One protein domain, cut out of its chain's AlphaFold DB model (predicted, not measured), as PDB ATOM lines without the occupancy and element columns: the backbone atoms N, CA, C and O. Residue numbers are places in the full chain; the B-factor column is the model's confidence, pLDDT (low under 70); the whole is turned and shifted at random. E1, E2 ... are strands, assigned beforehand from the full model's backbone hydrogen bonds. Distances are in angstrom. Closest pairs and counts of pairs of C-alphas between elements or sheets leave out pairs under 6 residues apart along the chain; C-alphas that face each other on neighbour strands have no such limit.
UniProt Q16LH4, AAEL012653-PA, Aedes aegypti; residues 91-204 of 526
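AT A GLANCE: This is residues 91 to 204 of the 526 residues of the protein "AAEL012653-PA" of Aedes aegypti (UniProt Q16LH4). Two small lobes of strands stand side by side, each made of a three-stranded antiparallel sheet with a little two-stranded hairpin near it: E6, E7 and E8 with E9 and E10 in one, E1, E2 and E3 with E4 and E5 in the other. The edge strands E8 and E1 come near each other between the lobes, and a long link without named elements, residues 140 to 157, leads from E5 to E6. The printed part has 114 residues with ten named strands, E1 to E10 in chain order, and no named helix; the class is all strand, though under half of the residues, 48, are in named strands. Each three-stranded sheet, E6 - E7 - E8 and E1 - E2 - E3, is a meander, each strand the antiparallel neighbour of the one before. The whole is compact, with a radius of gyration of the C-alphas of 14.3 A, and rounded, spanning 40 by 29 by 28 A.

HOW THE PARTS SIT: In the first sheet, E7, residues 167 to 174, is the inner strand between the edge strands E6, residues 158 to 160, and E8, residues 181 to 189. E7 and E8 form a hairpin at 159 degrees, with N 170 and O 186 at 2.9 A and N 172 and O 184 at 2.8 A, within hydrogen-bond range. E6 and E7 form a hairpin with N 169 and O 159 at 2.8 A. E9, residues 194 to 197, forms a hairpin with E10, residues 202 to 204, where N 197 and O 202 are 2.9 A apart. The closest C-alphas of E7 and E9 are those of Tyr 168 and Phe 196, 6.5 A apart. E10 is apart from E6, E7 and E8. The closest C-alphas of E8 and E1, residues 98 to 101, are those of Ile 187 and Phe 100, 7.4 A apart. E1 and E2, residues 108 to 112, form a hairpin with N 100 and O 110 at 2.8 A. E2 and E3, residues 120 to 123, form another, with N 111 and O 120 at 2.8 A. E4, residues 128 to 131, and E5, residues 136 to 139, form a hairpin with N 138 and O 129 at 2.8 A. The closest C-alphas of E2 and E4 are those of Tyr 109 and Tyr 130, 6.5 A apart.

IN THESE COORDINATES: E8 is 24.4 A from first to last C-alpha, E7 23.5 A and E2 13.5 A. C-alpha 98, where E1 begins, is at (-36.745, 0.518, -1.084); E8 begins at C-alpha 181, (-48.883, -24.371, 8.330); E10 ends at C-alpha 204, (-50.197, 6.173, 10.950).

THE WHOLE: The two C-alphas farthest apart, those of Leu 141 and Thr 176, are 42.2 A apart. The printed part has no cut, and its one long link is E5 to E6. The mean pLDDT of the printed part is 93.8, and no printed residue is under 70.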
ATOM      1  N   GLU A  91     -40.137 -16.977  -2.413       82.00
ATOM      2  CA  GLU A  91     -39.741 -15.889  -3.306       82.00
ATOM      3  C   GLU A  91     -40.313 -14.572  -2.758       82.00
ATOM      4  O   GLU A  91     -41.539 -14.394  -2.623       82.00
ATOM      5  N   PHE A  92     -39.395 -13.695  -2.357       90.81
ATOM      6  CA  PHE A  92     -39.711 -12.409  -1.773       90.81
ATOM      7  C   PHE A  92     -40.360 -11.540  -2.847       90.81
ATOM      8  O   PHE A  92     -39.755 -11.245  -3.874       90.81
ATOM      9  N   SER A  93     -41.603 -11.130  -2.607       90.94
ATOM     10  CA  SER A  93     -42.334 -10.246  -3.509       90.94
ATOM     11  C   SER A  93     -42.239  -8.822  -2.978       90.94
ATOM     12  O   SER A  93     -42.598  -8.564  -1.824       90.94
ATOM     13  N   CYS A  94     -41.736  -7.905  -3.803       94.12
ATOM     14  CA  CYS A  94     -41.626  -6.501  -3.443       94.12
ATOM     15  C   CYS A  94     -43.011  -5.886  -3.230       94.12
ATOM     16  O   CYS A  94     -43.818  -5.820  -4.150       94.12
ATOM     17  N   THR A  95     -43.280  -5.382  -2.028       92.31
ATOM     18  CA  THR A  95     -44.541  -4.695  -1.683       92.31
ATOM     19  C   THR A  95     -44.455  -3.177  -1.852       92.31
ATOM     20  O   THR A  95     -45.392  -2.450  -1.545       92.31
ATOM     21  N   GLY A  96     -43.310  -2.684  -2.316       91.12
ATOM     22  CA  GLY A  96     -43.029  -1.279  -2.562       91.12
ATOM     23  C   GLY A  96     -41.565  -1.090  -2.946       91.12
ATOM     24  O   GLY A  96     -40.808  -2.055  -3.034       91.12
ATOM     25  N   THR A  97     -41.157   0.155  -3.162       92.62
ATOM     26  CA  THR A  97     -39.762   0.505  -3.465       92.62
ATOM     27  C   THR A  97     -38.956   0.710  -2.181       92.62
ATOM     28  O   THR A  97     -39.444   1.313  -1.224       92.62
ATOM     29  N   GLY A  98     -37.695   0.269  -2.171       95.44
ATOM     30  CA  GLY A  98     -36.745   0.518  -1.084       95.44
ATOM     31  C   GLY A  98     -36.103  -0.747  -0.521       95.44
ATOM     32  O   GLY A  98     -36.082  -1.789  -1.169       95.44
ATOM     33  N   PHE A  99     -35.549  -0.635   0.688       96.94
ATOM     34  CA  PHE A  99     -34.892  -1.741   1.383       96.94
ATOM     35  C   PHE A  99     -35.818  -2.370   2.422       96.94
ATOM     36  O   PHE A  99     -36.301  -1.690   3.330       96.94
ATOM     37  N   PHE A 100     -36.011  -3.679   2.328       97.31
ATOM     38  CA  PHE A 100     -36.901  -4.454   3.179       97.31
ATOM     39  C   PHE A 100     -36.100  -5.460   4.002       97.31
ATOM     40  O   PHE A 100     -35.248  -6.156   3.452       97.31
ATOM     41  N   PRO A 101     -36.352  -5.569   5.314       97.19
ATOM     42  CA  PRO A 101     -35.721  -6.616   6.093       97.19
ATOM     43  C   PRO A 101     -36.241  -7.997   5.687       97.19
ATOM     44  O   PRO A 101     -37.405  -8.157   5.317       97.19
ATOM     45  N   ASP A 102     -35.393  -9.010   5.820       95.94
ATOM     46  CA  ASP A 102     -35.832 -10.395   5.712       95.94
ATOM     47  C   ASP A 102     -36.636 -10.789   6.980       95.94
ATOM     48  O   ASP A 102     -36.218 -10.499   8.111       95.94
ATOM     49  N   PRO A 103     -37.840 -11.384   6.838       94.69
ATOM     50  CA  PRO A 103     -38.665 -11.762   7.984       94.69
ATOM     51  C   PRO A 103     -38.131 -12.984   8.750       94.69
ATOM     52  O   PRO A 103     -38.450 -13.140   9.933       94.69
ATOM     53  N   LEU A 104     -37.333 -13.836   8.097       93.00
ATOM     54  CA  LEU A 104     -36.829 -15.110   8.613       93.00
ATOM     55  C   LEU A 104     -35.407 -15.002   9.162       93.00
ATOM     56  O   LEU A 104     -35.043 -15.748  10.071       93.00
ATOM     57  N   THR A 105     -34.599 -14.079   8.638       94.31
ATOM     58  CA  THR A 105     -33.205 -13.892   9.061       94.31
ATOM     59  C   THR A 105     -32.883 -12.408   9.224       94.31
ATOM     60  O   THR A 105     -33.331 -11.589   8.441       94.31
ATOM     61  N   CYS A 106     -32.070 -12.018  10.211       95.62
ATOM     62  CA  CYS A 106     -31.577 -10.628  10.277       95.62
ATOM     63  C   CYS A 106     -30.245 -10.436   9.535       95.62
ATOM     64  O   CYS A 106     -29.636  -9.369   9.625       95.62
ATOM     65  N   GLU A 107     -29.722 -11.487   8.902       96.19
ATOM     66  CA  GLU A 107     -28.475 -11.432   8.134       96.19
ATOM     67  C   GLU A 107     -28.723 -10.970   6.703       96.19
ATOM     68  O   GLU A 107     -27.812 -10.418   6.096       96.19
ATOM     69  N   ASN A 108     -29.948 -11.133   6.202       96.31
ATOM     70  CA  ASN A 108     -30.317 -10.765   4.848       96.31
ATOM     71  C   ASN A 108     -31.286  -9.581   4.830       96.31
ATOM     72  O   ASN A 108     -32.000  -9.300   5.798       96.31
ATOM     73  N   TYR A 109     -31.306  -8.887   3.703       97.38
ATOM     74  CA  TYR A 109     -32.309  -7.888   3.371       97.38
ATOM     75  C   TYR A 109     -32.498  -7.834   1.859       97.38
ATOM     76  O   TYR A 109     -31.688  -8.353   1.092       97.38
ATOM     77  N   TYR A 110     -33.581  -7.204   1.439       97.38
ATOM     78  CA  TYR A 110     -34.018  -7.151   0.057       97.38
ATOM     79  C   TYR A 110     -34.042  -5.705  -0.418       97.38
ATOM     80  O   TYR A 110     -34.451  -4.817   0.329       97.38
ATOM     81  N   TYR A 111     -33.613  -5.456  -1.649       97.06
ATOM     82  CA  TYR A 111     -33.836  -4.188  -2.332       97.06
ATOM     83  C   TYR A 111     -34.863  -4.381  -3.440       97.06
ATOM     84  O   TYR A 111     -34.781  -5.319  -4.231       97.06
ATOM     85  N   CYS A 112     -35.821  -3.467  -3.480       95.94
ATOM     86  CA  CYS A 112     -36.916  -3.463  -4.425       95.94
ATOM     87  C   CYS A 112     -36.912  -2.168  -5.221       95.94
ATOM     88  O   CYS A 112     -37.015  -1.081  -4.649       95.94
ATOM     89  N   GLU A 113     -36.854  -2.288  -6.544       93.62
ATOM     90  CA  GLU A 113     -36.963  -1.147  -7.454       93.62
ATOM     91  C   GLU A 113     -38.408  -0.622  -7.518       93.62
ATOM     92  O   GLU A 113     -38.651   0.585  -7.479       93.62
ATOM     93  N   ARG A 114     -39.389  -1.530  -7.549       89.88
ATOM     94  CA  ARG A 114     -40.823  -1.218  -7.616       89.88
ATOM     95  C   ARG A 114     -41.674  -2.312  -6.976       89.88
ATOM     96  O   ARG A 114     -41.211  -3.432  -6.769       89.88
ATOM     97  N   GLU A 115     -42.928  -1.986  -6.683       87.81
ATOM     98  CA  GLU A 115     -43.926  -2.963  -6.237       87.81
ATOM     99  C   GLU A 115     -44.125  -4.067  -7.292       87.81
ATOM    100  O   GLU A 115     -44.123  -3.808  -8.496       87.81
ATOM    101  N   GLY A 116     -44.242  -5.312  -6.834       87.50
ATOM    102  CA  GLY A 116     -44.372  -6.508  -7.664       87.50
ATOM    103  C   GLY A 116     -43.087  -6.957  -8.367       87.50
ATOM    104  O   GLY A 116     -43.100  -8.006  -9.007       87.50
ATOM    105  N   ALA A 117     -41.983  -6.210  -8.262       90.38
ATOM    106  CA  ALA A 117     -40.701  -6.646  -8.806       90.38
ATOM    107  C   ALA A 117     -40.103  -7.814  -8.010       90.38
ATOM    108  O   ALA A 117     -40.453  -8.063  -6.852       90.38
ATOM    109  N   ILE A 118     -39.157  -8.497  -8.651       89.50
ATOM    110  CA  ILE A 118     -38.262  -9.444  -7.993       89.50
ATOM    111  C   ILE A 118     -37.216  -8.633  -7.229       89.50
ATOM    112  O   ILE A 118     -36.670  -7.668  -7.765       89.50
ATOM    113  N   ALA A 119     -36.961  -8.999  -5.976       94.44
ATOM    114  CA  ALA A 119     -35.991  -8.294  -5.153       94.44
ATOM    115  C   ALA A 119     -34.550  -8.752  -5.408       94.44
ATOM    116  O   ALA A 119     -34.280  -9.942  -5.570       94.44
ATOM    117  N   ASP A 120     -33.616  -7.811  -5.318       94.75
ATOM    118  CA  ASP A 120     -32.204  -8.118  -5.108       94.75
ATOM    119  C   ASP A 120     -31.992  -8.506  -3.638       94.75
ATOM    120  O   ASP A 120     -32.355  -7.751  -2.731       94.75
ATOM    121  N   GLN A 121     -31.382  -9.659  -3.377       95.31
ATOM    122  CA  GLN A 121     -31.060 -10.113  -2.027       95.31
ATOM    123  C   GLN A 121     -29.627  -9.727  -1.662       95.31
ATOM    124  O   GLN A 121     -28.669 -10.058  -2.363       95.31
ATOM    125  N   TYR A 122     -29.478  -9.092  -0.506       97.19
ATOM    126  CA  TYR A 122     -28.203  -8.708   0.077       97.19
ATOM    127  C   TYR A 122     -27.977  -9.449   1.390       97.19
ATOM    128  O   TYR A 122     -28.909  -9.649   2.167       97.19
ATOM    129  N   GLN A 123     -26.721  -9.793   1.662       97.69
ATOM    130  CA  GLN A 123     -26.285 -10.409   2.907       97.69
ATOM    131  C   GLN A 123     -25.324  -9.481   3.650       97.69
ATOM    132  O   GLN A 123     -24.360  -8.948   3.095       97.69
ATOM    133  N   CYS A 124     -25.578  -9.284   4.937       97.69
ATOM    134  CA  CYS A 124     -24.694  -8.548   5.819       97.69
ATOM    135  C   CYS A 124     -23.401  -9.331   6.102       97.69
ATOM    136  O   CYS A 124     -23.432 -10.560   6.197       97.69
ATOM    137  N   PRO A 125     -22.263  -8.641   6.314       96.81
ATOM    138  CA  PRO A 125     -21.030  -9.295   6.741       96.81
ATOM    139  C   PRO A 125     -21.211 -10.097   8.038       96.81
ATOM    140  O   PRO A 125     -22.104  -9.825   8.844       96.81
ATOM    141  N   LYS A 126     -20.308 -11.050   8.291       94.44
ATOM    142  CA  LYS A 126     -20.315 -11.852   9.524       94.44
ATOM    143  C   LYS A 126     -20.335 -10.946  10.767       94.44
ATOM    144  O   LYS A 126     -19.574  -9.988  10.833       94.44
ATOM    145  N   GLU A 127     -21.191 -11.273  11.742       93.12
ATOM    146  CA  GLU A 127     -21.470 -10.488  12.970       93.12
ATOM    147  C   GLU A 127     -22.263  -9.182  12.775       93.12
ATOM    148  O   GLU A 127     -22.570  -8.486  13.750       93.12
ATOM    149  N   TYR A 128     -22.638  -8.847  11.540       96.19
ATOM    150  CA  TYR A 128     -23.527  -7.731  11.252       96.19
ATOM    151  C   TYR A 128     -24.940  -8.237  11.008       96.19
ATOM    152  O   TYR A 128     -25.163  -9.381  10.604       96.19
ATOM    153  N   ARG A 129     -25.908  -7.370  11.290       96.06
ATOM    154  CA  ARG A 129     -27.330  -7.608  11.056       96.06
ATOM    155  C   ARG A 129     -27.926  -6.395  10.366       96.06
ATOM    156  O   ARG A 129     -27.510  -5.270  10.651       96.06
ATOM    157  N   TYR A 130     -28.886  -6.613   9.480       96.69
ATOM    158  CA  TYR A 130     -29.582  -5.518   8.827       96.69
ATOM    159  C   TYR A 130     -30.423  -4.747   9.850       96.69
ATOM    160  O   TYR A 130     -31.190  -5.330  10.618       96.69
ATOM    161  N   ASN A 131     -30.260  -3.426   9.874       95.25
ATOM    162  CA  ASN A 131     -31.074  -2.518  10.667       95.25
ATOM    163  C   ASN A 131     -31.913  -1.666   9.715       95.25
ATOM    164  O   ASN A 131     -31.389  -0.784   9.033       95.25
ATOM    165  N   SER A 132     -33.221  -1.905   9.703       95.12
ATOM    166  CA  SER A 132     -34.163  -1.222   8.815       95.12
ATOM    167  C   SER A 132     -34.280   0.281   9.083       95.12
ATOM    168  O   SER A 132     -34.506   1.039   8.145       95.12
ATOM    169  N   ARG A 133     -34.029   0.752  10.316       93.62
ATOM    170  CA  ARG A 133     -34.083   2.189  10.644       93.62
ATOM    171  C   ARG A 133     -32.944   2.975  10.007       93.62
ATOM    172  O   ARG A 133     -33.126   4.137   9.656       93.62
ATOM    173  N   SER A 134     -31.761   2.366   9.922       94.25
ATOM    174  CA  SER A 134     -30.586   2.951   9.266       94.25
ATOM    175  C   SER A 134     -30.401   2.460   7.832       94.25
ATOM    176  O   SER A 134     -29.481   2.919   7.164       94.25
ATOM    177  N   THR A 135     -31.228   1.517   7.371       95.00
ATOM    178  CA  THR A 135     -31.126   0.851   6.061       95.00
ATOM    179  C   THR A 135     -29.730   0.285   5.767       95.00
ATOM    180  O   THR A 135     -29.267   0.310   4.633       95.00
ATOM    181  N   MET A 136     -29.019  -0.186   6.799       95.88
ATOM    182  CA  MET A 136     -27.625  -0.642   6.694       95.88
ATOM    183  C   MET A 136     -27.323  -1.797   7.645       95.88
ATOM    184  O   MET A 136     -28.018  -1.988   8.646       95.88
ATOM    185  N   CYS A 137     -26.259  -2.549   7.353       97.06
ATOM    186  CA  CYS A 137     -25.774  -3.592   8.244       97.06
ATOM    187  C   CYS A 137     -25.037  -2.958   9.424       97.06
ATOM    188  O   CYS A 137     -24.083  -2.200   9.247       97.06
ATOM    189  N   GLN A 138     -25.462  -3.293  10.635       95.81
ATOM    190  CA  GLN A 138     -24.903  -2.781  11.880       95.81
ATOM    191  C   GLN A 138     -24.351  -3.931  12.720       95.81
ATOM    192  O   GLN A 138     -24.974  -4.992  12.829       95.81
ATOM    193  N   ARG A 139     -23.193  -3.714  13.356       94.62
ATOM    194  CA  ARG A 139     -22.619  -4.700  14.277       94.62
ATOM    195  C   ARG A 139     -23.508  -4.852  15.510       94.62
ATOM    196  O   ARG A 139     -23.803  -3.878  16.207       94.62
ATOM    197  N   PHE A 140     -23.934  -6.077  15.791       88.69
ATOM    198  CA  PHE A 140     -24.924  -6.355  16.826       88.69
ATOM    199  C   PHE A 140     -24.237  -6.977  18.051       88.69
ATOM    200  O   PHE A 140     -24.117  -8.190  18.160       88.69
ATOM    201  N   LEU A 141     -23.727  -6.131  18.957       84.75
ATOM    202  CA  LEU A 141     -22.875  -6.584  20.072       84.75
ATOM    203  C   LEU A 141     -23.647  -7.180  21.265       84.75
ATOM    204  O   LEU A 141     -23.088  -7.989  21.994       84.75
ATOM    205  N   LEU A 142     -24.902  -6.774  21.498       80.19
ATOM    206  CA  LEU A 142     -25.642  -7.141  22.725       80.19
ATOM    207  C   LEU A 142     -27.137  -7.405  22.538       80.19
ATOM    208  O   LEU A 142     -27.776  -8.013  23.396       80.19
ATOM    209  N   LYS A 143     -27.739  -6.928  21.448       80.31
ATOM    210  CA  LYS A 143     -29.156  -7.181  21.193       80.31
ATOM    211  C   LYS A 143     -29.291  -8.528  20.482       80.31
ATOM    212  O   LYS A 143     -28.383  -8.965  19.787       80.31
ATOM    213  N   ARG A 144     -30.418  -9.215  20.659       84.88
ATOM    214  CA  ARG A 144     -30.723 -10.433  19.891       84.88
ATOM    215  C   ARG A 144     -31.423 -10.038  18.600       84.88
ATOM    216  O   ARG A 144     -32.314  -9.190  18.644       84.88
ATOM    217  N   CYS A 145     -30.999 -10.613  17.477       87.94
ATOM    218  CA  CYS A 145     -31.769 -10.561  16.235       87.94
ATOM    219  C   CYS A 145     -33.179 -11.076  16.548       87.94
ATOM    220  O   CYS A 145     -33.329 -12.173  17.085       87.94
ATOM    221  N   GLN A 146     -34.186 -10.245  16.298       93.69
ATOM    222  CA  GLN A 146     -35.578 -10.621  16.481       93.69
ATOM    223  C   GLN A 146     -36.183 -10.775  15.100       93.69
ATOM    224  O   GLN A 146     -36.290  -9.802  14.359       93.69
ATOM    225  N   THR A 147     -36.545 -12.004  14.772       93.88
ATOM    226  CA  THR A 147     -37.291 -12.330  13.565       93.88
ATOM    227  C   THR A 147     -38.781 -12.289  13.861       93.88
ATOM    228  O   THR A 147     -39.222 -12.274  15.018       93.88
ATOM    229  N   VAL A 148     -39.567 -12.218  12.798       94.31
ATOM    230  CA  VAL A 148     -41.018 -12.137  12.891       94.31
ATOM    231  C   VAL A 148     -41.558 -13.465  13.415       94.31
ATOM    232  O   VAL A 148     -41.209 -14.532  12.915       94.31
ATOM    233  N   LYS A 149     -42.435 -13.404  14.418       94.25
ATOM    234  CA  LYS A 149     -43.176 -14.573  14.897       94.25
ATOM    235  C   LYS A 149     -44.583 -14.539  14.317       94.25
ATOM    236  O   LYS A 149     -45.405 -13.729  14.737       94.25
ATOM    237  N   CYS A 150     -44.832 -15.403  13.341       94.38
ATOM    238  CA  CYS A 150     -46.167 -15.634  12.812       94.38
ATOM    239  C   CYS A 150     -46.938 -16.539  13.783       94.38
ATOM    240  O   CYS A 150     -46.547 -17.683  13.996       94.38
ATOM    241  N   ASP A 151     -48.015 -16.022  14.370       94.88
ATOM    242  CA  ASP A 151     -48.897 -16.768  15.269       94.88
ATOM    243  C   ASP A 151     -50.226 -17.047  14.562       94.88
ATOM    244  O   ASP A 151     -50.988 -16.124  14.281       94.88
ATOM    245  N   SER A 152     -50.503 -18.321  14.275       95.25
ATOM    246  CA  SER A 152     -51.741 -18.750  13.618       95.25
ATOM    247  C   SER A 152     -52.980 -18.621  14.508       95.25
ATOM    248  O   SER A 152     -54.094 -18.707  13.998       95.25
ATOM    249  N   SER A 153     -52.795 -18.461  15.825       94.75
ATOM    250  CA  SER A 153     -53.871 -18.316  16.813       94.75
ATOM    251  C   SER A 153     -54.234 -16.858  17.108       94.75
ATOM    252  O   SER A 153     -55.261 -16.584  17.734       94.75
ATOM    253  N   SER A 154     -53.421 -15.909  16.637       92.44
ATOM    254  CA  SER A 154     -53.685 -14.487  16.817       92.44
ATOM    255  C   SER A 154     -54.933 -14.061  16.042       92.44
ATOM    256  O   SER A 154     -55.080 -14.341  14.856       92.44
ATOM    257  N   GLN A 155     -55.813 -13.294  16.691       91.06
ATOM    258  CA  GLN A 155     -56.945 -12.639  16.021       91.06
ATOM    259  C   GLN A 155     -56.507 -11.464  15.127       91.06
ATOM    260  O   GLN A 155     -57.318 -10.898  14.396       91.06
ATOM    261  N   LYS A 156     -55.243 -11.034  15.223       88.38
ATOM    262  CA  LYS A 156     -54.697  -9.929  14.433       88.38
ATOM    263  C   LYS A 156     -54.086 -10.470  13.148       88.38
ATOM    264  O   LYS A 156     -53.224 -11.341  13.186       88.38
ATOM    265  N   VAL A 157     -54.520  -9.900  12.026       91.00
ATOM    266  CA  VAL A 157     -54.074 -10.271  10.676       91.00
ATOM    267  C   VAL A 157     -52.636  -9.811  10.417       91.00
ATOM    268  O   VAL A 157     -51.880 -10.500   9.733       91.00
ATOM    269  N   PHE A 158     -52.248  -8.665  10.981       95.12
ATOM    270  CA  PHE A 158     -50.931  -8.068  10.790       95.12
ATOM    271  C   PHE A 158     -50.156  -7.968  12.104       95.12
ATOM    272  O   PHE A 158     -50.698  -7.569  13.143       95.12
ATOM    273  N   SER A 159     -48.853  -8.229  12.020       95.25
ATOM    274  CA  SER A 159     -47.913  -8.086  13.135       95.25
ATOM    275  C   SER A 159     -46.855  -7.022  12.818       95.25
ATOM    276  O   SER A 159     -46.423  -6.917  11.671       95.25
ATOM    277  N   PRO A 160     -46.410  -6.213  13.793       96.12
ATOM    278  CA  PRO A 160     -45.329  -5.256  13.570       96.12
ATOM    279  C   PRO A 160     -44.006  -5.990  13.322       96.12
ATOM    280  O   PRO A 160     -43.750  -7.038  13.924       96.12
ATOM    281  N   TYR A 161     -43.138  -5.426  12.481       96.56
ATOM    282  CA  TYR A 161     -41.779  -5.942  12.352       96.56
ATOM    283  C   TYR A 161     -40.976  -5.630  13.631       96.56
ATOM    284  O   TYR A 161     -40.997  -4.490  14.115       96.56
ATOM    285  N   PRO A 162     -40.259  -6.606  14.218       93.25
ATOM    286  CA  PRO A 162     -39.448  -6.351  15.400       93.25
ATOM    287  C   PRO A 162     -38.394  -5.271  15.126       93.25
ATOM    288  O   PRO A 162     -37.781  -5.250  14.072       93.25
ATOM    289  N   GLN A 163     -38.127  -4.396  16.097       92.00
ATOM    290  CA  GLN A 163     -37.210  -3.239  15.999       92.00
ATOM    291  C   GLN A 163     -37.739  -2.017  15.236       92.00
ATOM    292  O   GLN A 163     -37.325  -0.897  15.564       92.00
ATOM    293  N   ASP A 164     -38.645  -2.170  14.272       95.88
ATOM    294  CA  ASP A 164     -39.042  -1.065  13.403       95.88
ATOM    295  C   ASP A 164     -40.503  -1.123  12.971       95.88
ATOM    296  O   ASP A 164     -40.889  -1.841  12.053       95.88
ATOM    297  N   ASN A 165     -41.303  -0.263  13.598       96.69
ATOM    298  CA  ASN A 165     -42.717  -0.145  13.292       96.69
ATOM    299  C   ASN A 165     -42.976   0.507  11.925       96.69
ATOM    300  O   ASN A 165     -44.131   0.609  11.543       96.69
ATOM    301  N   SER A 166     -41.976   0.973  11.169       96.56
ATOM    302  CA  SER A 166     -42.212   1.400   9.780       96.56
ATOM    303  C   SER A 166     -42.502   0.227   8.833       96.56
ATOM    304  O   SER A 166     -42.958   0.451   7.711       96.56
ATOM    305  N   PHE A 167     -42.312  -1.011   9.301       97.38
ATOM    306  CA  PHE A 167     -42.685  -2.233   8.601       97.38
ATOM    307  C   PHE A 167     -43.679  -3.057   9.420       97.38
ATOM    308  O   PHE A 167     -43.658  -3.085  10.655       97.38
ATOM    309  N   TYR A 168     -44.535  -3.780   8.715       97.12
ATOM    310  CA  TYR A 168     -45.428  -4.778   9.282       97.12
ATOM    311  C   TYR A 168     -45.456  -6.006   8.384       97.12
ATOM    312  O   TYR A 168     -45.025  -5.970   7.233       97.12
ATOM    313  N   VAL A 169     -45.928  -7.113   8.935       96.56
ATOM    314  CA  VAL A 169     -45.956  -8.397   8.250       96.56
ATOM    315  C   VAL A 169     -47.359  -8.963   8.173       96.56
ATOM    316  O   VAL A 169     -48.162  -8.814   9.095       96.56
ATOM    317  N   TYR A 170     -47.617  -9.653   7.072       95.56
ATOM    318  CA  TYR A 170     -48.778 -10.502   6.875       95.56
ATOM    319  C   TYR A 170     -48.307 -11.950   6.730       95.56
ATOM    320  O   TYR A 170     -47.462 -12.257   5.888       95.56
ATOM    321  N   CYS A 171     -48.832 -12.832   7.574       94.56
ATOM    322  CA  CYS A 171     -48.500 -14.252   7.568       94.56
ATOM    323  C   CYS A 171     -49.667 -15.027   6.950       94.56
ATOM    324  O   CYS A 171     -50.766 -15.047   7.500       94.56
ATOM    325  N   GLN A 172     -49.428 -15.665   5.808       92.69
ATOM    326  CA  GLN A 172     -50.408 -16.503   5.132       92.69
ATOM    327  C   GLN A 172     -50.276 -17.943   5.629       92.69
ATOM    328  O   GLN A 172     -49.197 -18.529   5.537       92.69
ATOM    329  N   PHE A 173     -51.369 -18.524   6.117       93.56
ATOM    330  CA  PHE A 173     -51.410 -19.891   6.639       93.56
ATOM    331  C   PHE A 173     -52.325 -20.792   5.807       93.56
ATOM    332  O   PHE A 173     -53.323 -20.343   5.244       93.56
ATOM    333  N   ASP A 174     -51.993 -22.079   5.775       93.75
ATOM    334  CA  ASP A 174     -52.827 -23.147   5.239       93.75
ATOM    335  C   ASP A 174     -53.699 -23.720   6.359       93.75
ATOM    336  O   ASP A 174     -53.239 -24.531   7.166       93.75
ATOM    337  N   TYR A 175     -54.956 -23.285   6.405       93.50
ATOM    338  CA  TYR A 175     -55.944 -23.748   7.383       93.50
ATOM    339  C   TYR A 175     -56.649 -25.049   6.973       93.50
ATOM    340  O   TYR A 175     -57.539 -25.506   7.686       93.50
ATOM    341  N   THR A 176     -56.277 -25.673   5.848       95.44
ATOM    342  CA  THR A 176     -56.834 -26.985   5.465       95.44
ATOM    343  C   THR A 176     -56.304 -28.118   6.344       95.44
ATOM    344  O   THR A 176     -56.898 -29.196   6.411       95.44
ATOM    345  N   LYS A 177     -55.196 -27.872   7.052       93.00
ATOM    346  CA  LYS A 177     -54.566 -28.801   7.990       93.00
ATOM    347  C   LYS A 177     -55.014 -28.494   9.423       93.00
ATOM    348  O   LYS A 177     -55.185 -27.326   9.765       93.00
ATOM    349  N   PRO A 178     -55.125 -29.511  10.301       93.88
ATOM    350  CA  PRO A 178     -55.531 -29.311  11.696       93.88
ATOM    351  C   PRO A 178     -54.566 -28.402  12.471       93.88
ATOM    352  O   PRO A 178     -54.984 -27.686  13.374       93.88
ATOM    353  N   ASN A 179     -53.287 -28.403  12.084       93.81
ATOM    354  CA  ASN A 179     -52.286 -27.454  12.550       93.81
ATOM    355  C   ASN A 179     -51.960 -26.510  11.386       93.81
ATOM    356  O   ASN A 179     -51.335 -26.974  10.424       93.81
ATOM    357  N   PRO A 180     -52.377 -25.229  11.435       95.31
ATOM    358  CA  PRO A 180     -52.142 -24.297  10.342       95.31
ATOM    359  C   PRO A 180     -50.652 -24.190  10.018       95.31
ATOM    360  O   PRO A 180     -49.838 -23.866  10.882       95.31
ATOM    361  N   THR A 181     -50.283 -24.469   8.769       93.56
ATOM    362  CA  THR A 181     -48.883 -24.371   8.330       93.56
ATOM    363  C   THR A 181     -48.641 -23.026   7.667       93.56
ATOM    364  O   THR A 181     -49.404 -22.644   6.781       93.56
ATOM    365  N   LEU A 182     -47.594 -22.307   8.079       92.50
ATOM    366  CA  LEU A 182     -47.190 -21.054   7.438       92.50
ATOM    367  C   LEU A 182     -46.815 -21.332   5.975       92.50
ATOM    368  O   LEU A 182     -45.912 -22.119   5.710       92.50
ATOM    369  N   ILE A 183     -47.525 -20.698   5.042       89.44
ATOM    370  CA  ILE A 183     -47.274 -20.789   3.599       89.44
ATOM    371  C   ILE A 183     -46.252 -19.730   3.196       89.44
ATOM    372  O   ILE A 183     -45.252 -20.032   2.551       89.44
ATOM    373  N   LYS A 184     -46.532 -18.470   3.542       89.06
ATOM    374  CA  LYS A 184     -45.754 -17.322   3.076       89.06
ATOM    375  C   LYS A 184     -45.823 -16.174   4.070       89.06
ATOM    376  O   LYS A 184     -46.862 -15.929   4.683       89.06
ATOM    377  N   THR A 185     -44.725 -15.441   4.193       92.50
ATOM    378  CA  THR A 185     -44.669 -14.186   4.942       92.50
ATOM    379  C   THR A 185     -44.441 -13.039   3.972       92.50
ATOM    380  O   THR A 185     -43.511 -13.071   3.170       92.50
ATOM    381  N   PHE A 186     -45.284 -12.018   4.058       93.44
ATOM    382  CA  PHE A 186     -45.151 -10.780   3.304       93.44
ATOM    383  C   PHE A 186     -44.728  -9.681   4.262       93.44
ATOM    384  O   PHE A 186     -45.334  -9.530   5.322       93.44
ATOM    385  N   ILE A 187     -43.713  -8.908   3.891       95.62
ATOM    386  CA  ILE A 187     -43.337  -7.702   4.621       95.62
ATOM    387  C   ILE A 187     -43.765  -6.479   3.828       95.62
ATOM    388  O   ILE A 187     -43.549  -6.407   2.622       95.62
ATOM    389  N   ILE A 188     -44.408  -5.536   4.504       95.12
ATOM    390  CA  ILE A 188     -45.011  -4.353   3.900       95.12
ATOM    391  C   ILE A 188     -44.482  -3.119   4.626       95.12
ATOM    392  O   ILE A 188     -44.377  -3.100   5.855       95.12
ATOM    393  N   SER A 189     -44.117  -2.091   3.862       94.50
ATOM    394  CA  SER A 189     -43.686  -0.807   4.413       94.50
ATOM    395  C   SER A 189     -44.882   0.125   4.584       94.50
ATOM    396  O   SER A 189     -45.688   0.288   3.675       94.50
ATOM    397  N   CYS A 190     -44.960   0.811   5.724       94.44
ATOM    398  CA  CYS A 190     -45.904   1.910   5.927       94.44
ATOM    399  C   CYS A 190     -45.536   3.182   5.145       94.44
ATOM    400  O   CYS A 190     -46.308   4.143   5.123       94.44
ATOM    401  N   GLY A 191     -44.351   3.209   4.535       92.31
ATOM    402  CA  GLY A 191     -43.796   4.381   3.887       92.31
ATOM    403  C   GLY A 191     -43.075   5.337   4.841       92.31
ATOM    404  O   GLY A 191     -43.122   5.228   6.069       92.31
ATOM    405  N   LYS A 192     -42.357   6.294   4.256       93.12
ATOM    406  CA  LYS A 192     -41.490   7.236   4.962       93.12
ATOM    407  C   LYS A 192     -42.309   8.117   5.902       93.12
ATOM    408  O   LYS A 192     -43.199   8.833   5.469       93.12
ATOM    409  N   GLY A 193     -41.953   8.114   7.187       94.69
ATOM    410  CA  GLY A 193     -42.609   8.942   8.210       94.69
ATOM    411  C   GLY A 193     -43.868   8.326   8.826       94.69
ATOM    412  O   GLY A 193     -44.375   8.868   9.809       94.69
ATOM    413  N   SER A 194     -44.322   7.182   8.315       96.62
ATOM    414  CA  SER A 194     -45.422   6.413   8.887       96.62
ATOM    415  C   SER A 194     -44.923   5.293   9.793       96.62
ATOM    416  O   SER A 194     -43.834   4.749   9.599       96.62
ATOM    417  N   GLN A 195     -45.733   4.932  10.784       96.75
ATOM    418  CA  GLN A 195     -45.501   3.786  11.659       96.75
ATOM    419  C   GLN A 195     -46.774   2.953  11.778       96.75
ATOM    420  O   GLN A 195     -47.877   3.483  11.875       96.75
ATOM    421  N   PHE A 196     -46.620   1.639  11.787       97.19
ATOM    422  CA  PHE A 196     -47.686   0.681  11.973       97.19
ATOM    423  C   PHE A 196     -48.189   0.715  13.418       97.19
ATOM    424  O   PHE A 196     -47.443   0.462  14.368       97.19
ATOM    425  N   ASN A 197     -49.476   1.011  13.580       96.00
ATOM    426  CA  ASN A 197     -50.174   0.952  14.853       96.00
ATOM    427  C   ASN A 197     -50.814  -0.433  15.006       96.00
ATOM    428  O   ASN A 197     -51.845  -0.722  14.398       96.00
ATOM    429  N   TYR A 198     -50.213  -1.297  15.829       94.94
ATOM    430  CA  TYR A 198     -50.671  -2.680  16.007       94.94
ATOM    431  C   TYR A 198     -52.098  -2.773  16.569       94.94
ATOM    432  O   TYR A 198     -52.860  -3.662  16.186       94.94
ATOM    433  N   GLN A 199     -52.499  -1.848  17.441       95.88
ATOM    434  CA  GLN A 199     -53.832  -1.842  18.040       95.88
ATOM    435  C   GLN A 199     -54.908  -1.575  16.982       95.88
ATOM    436  O   GLN A 199     -55.913  -2.291  16.936       95.88
ATOM    437  N   ARG A 200     -54.665  -0.585  16.114       94.56
ATOM    438  CA  ARG A 200     -55.586  -0.149  15.053       94.56
ATOM    439  C   ARG A 200     -55.401  -0.888  13.726       94.56
ATOM    440  O   ARG A 200     -56.249  -0.743  12.855       94.56
ATOM    441  N   GLN A 201     -54.330  -1.673  13.588       94.00
ATOM    442  CA  GLN A 201     -53.964  -2.413  12.374       94.00
ATOM    443  C   GLN A 201     -53.854  -1.502  11.134       94.00
ATOM    444  O   GLN A 201     -54.239  -1.884  10.034       94.00
ATOM    445  N   ILE A 202     -53.339  -0.281  11.316       92.12
ATOM    446  CA  ILE A 202     -53.206   0.733  10.260       92.12
ATOM    447  C   ILE A 202     -51.855   1.445  10.364       92.12
ATOM    448  O   ILE A 202     -51.312   1.611  11.457       92.12
ATOM    449  N   CYS A 203     -51.311   1.879   9.229       95.38
ATOM    450  CA  CYS A 203     -50.152   2.764   9.185       95.38
ATOM    451  C   CYS A 203     -50.563   4.207   9.497       95.38
ATOM    452  O   CYS A 203     -51.407   4.785   8.814       95.38
ATOM    453  N   GLU A 204     -49.943   4.803  10.511       95.94
ATOM    454  CA  GLU A 204     -50.197   6.173  10.950       95.94
ATOM    455  C   GLU A 204     -49.010   7.072  10.601       95.94
ATOM    456  O   GLU A 204     -47.880   6.830  11.034       95.94
TER     457      GLU A 204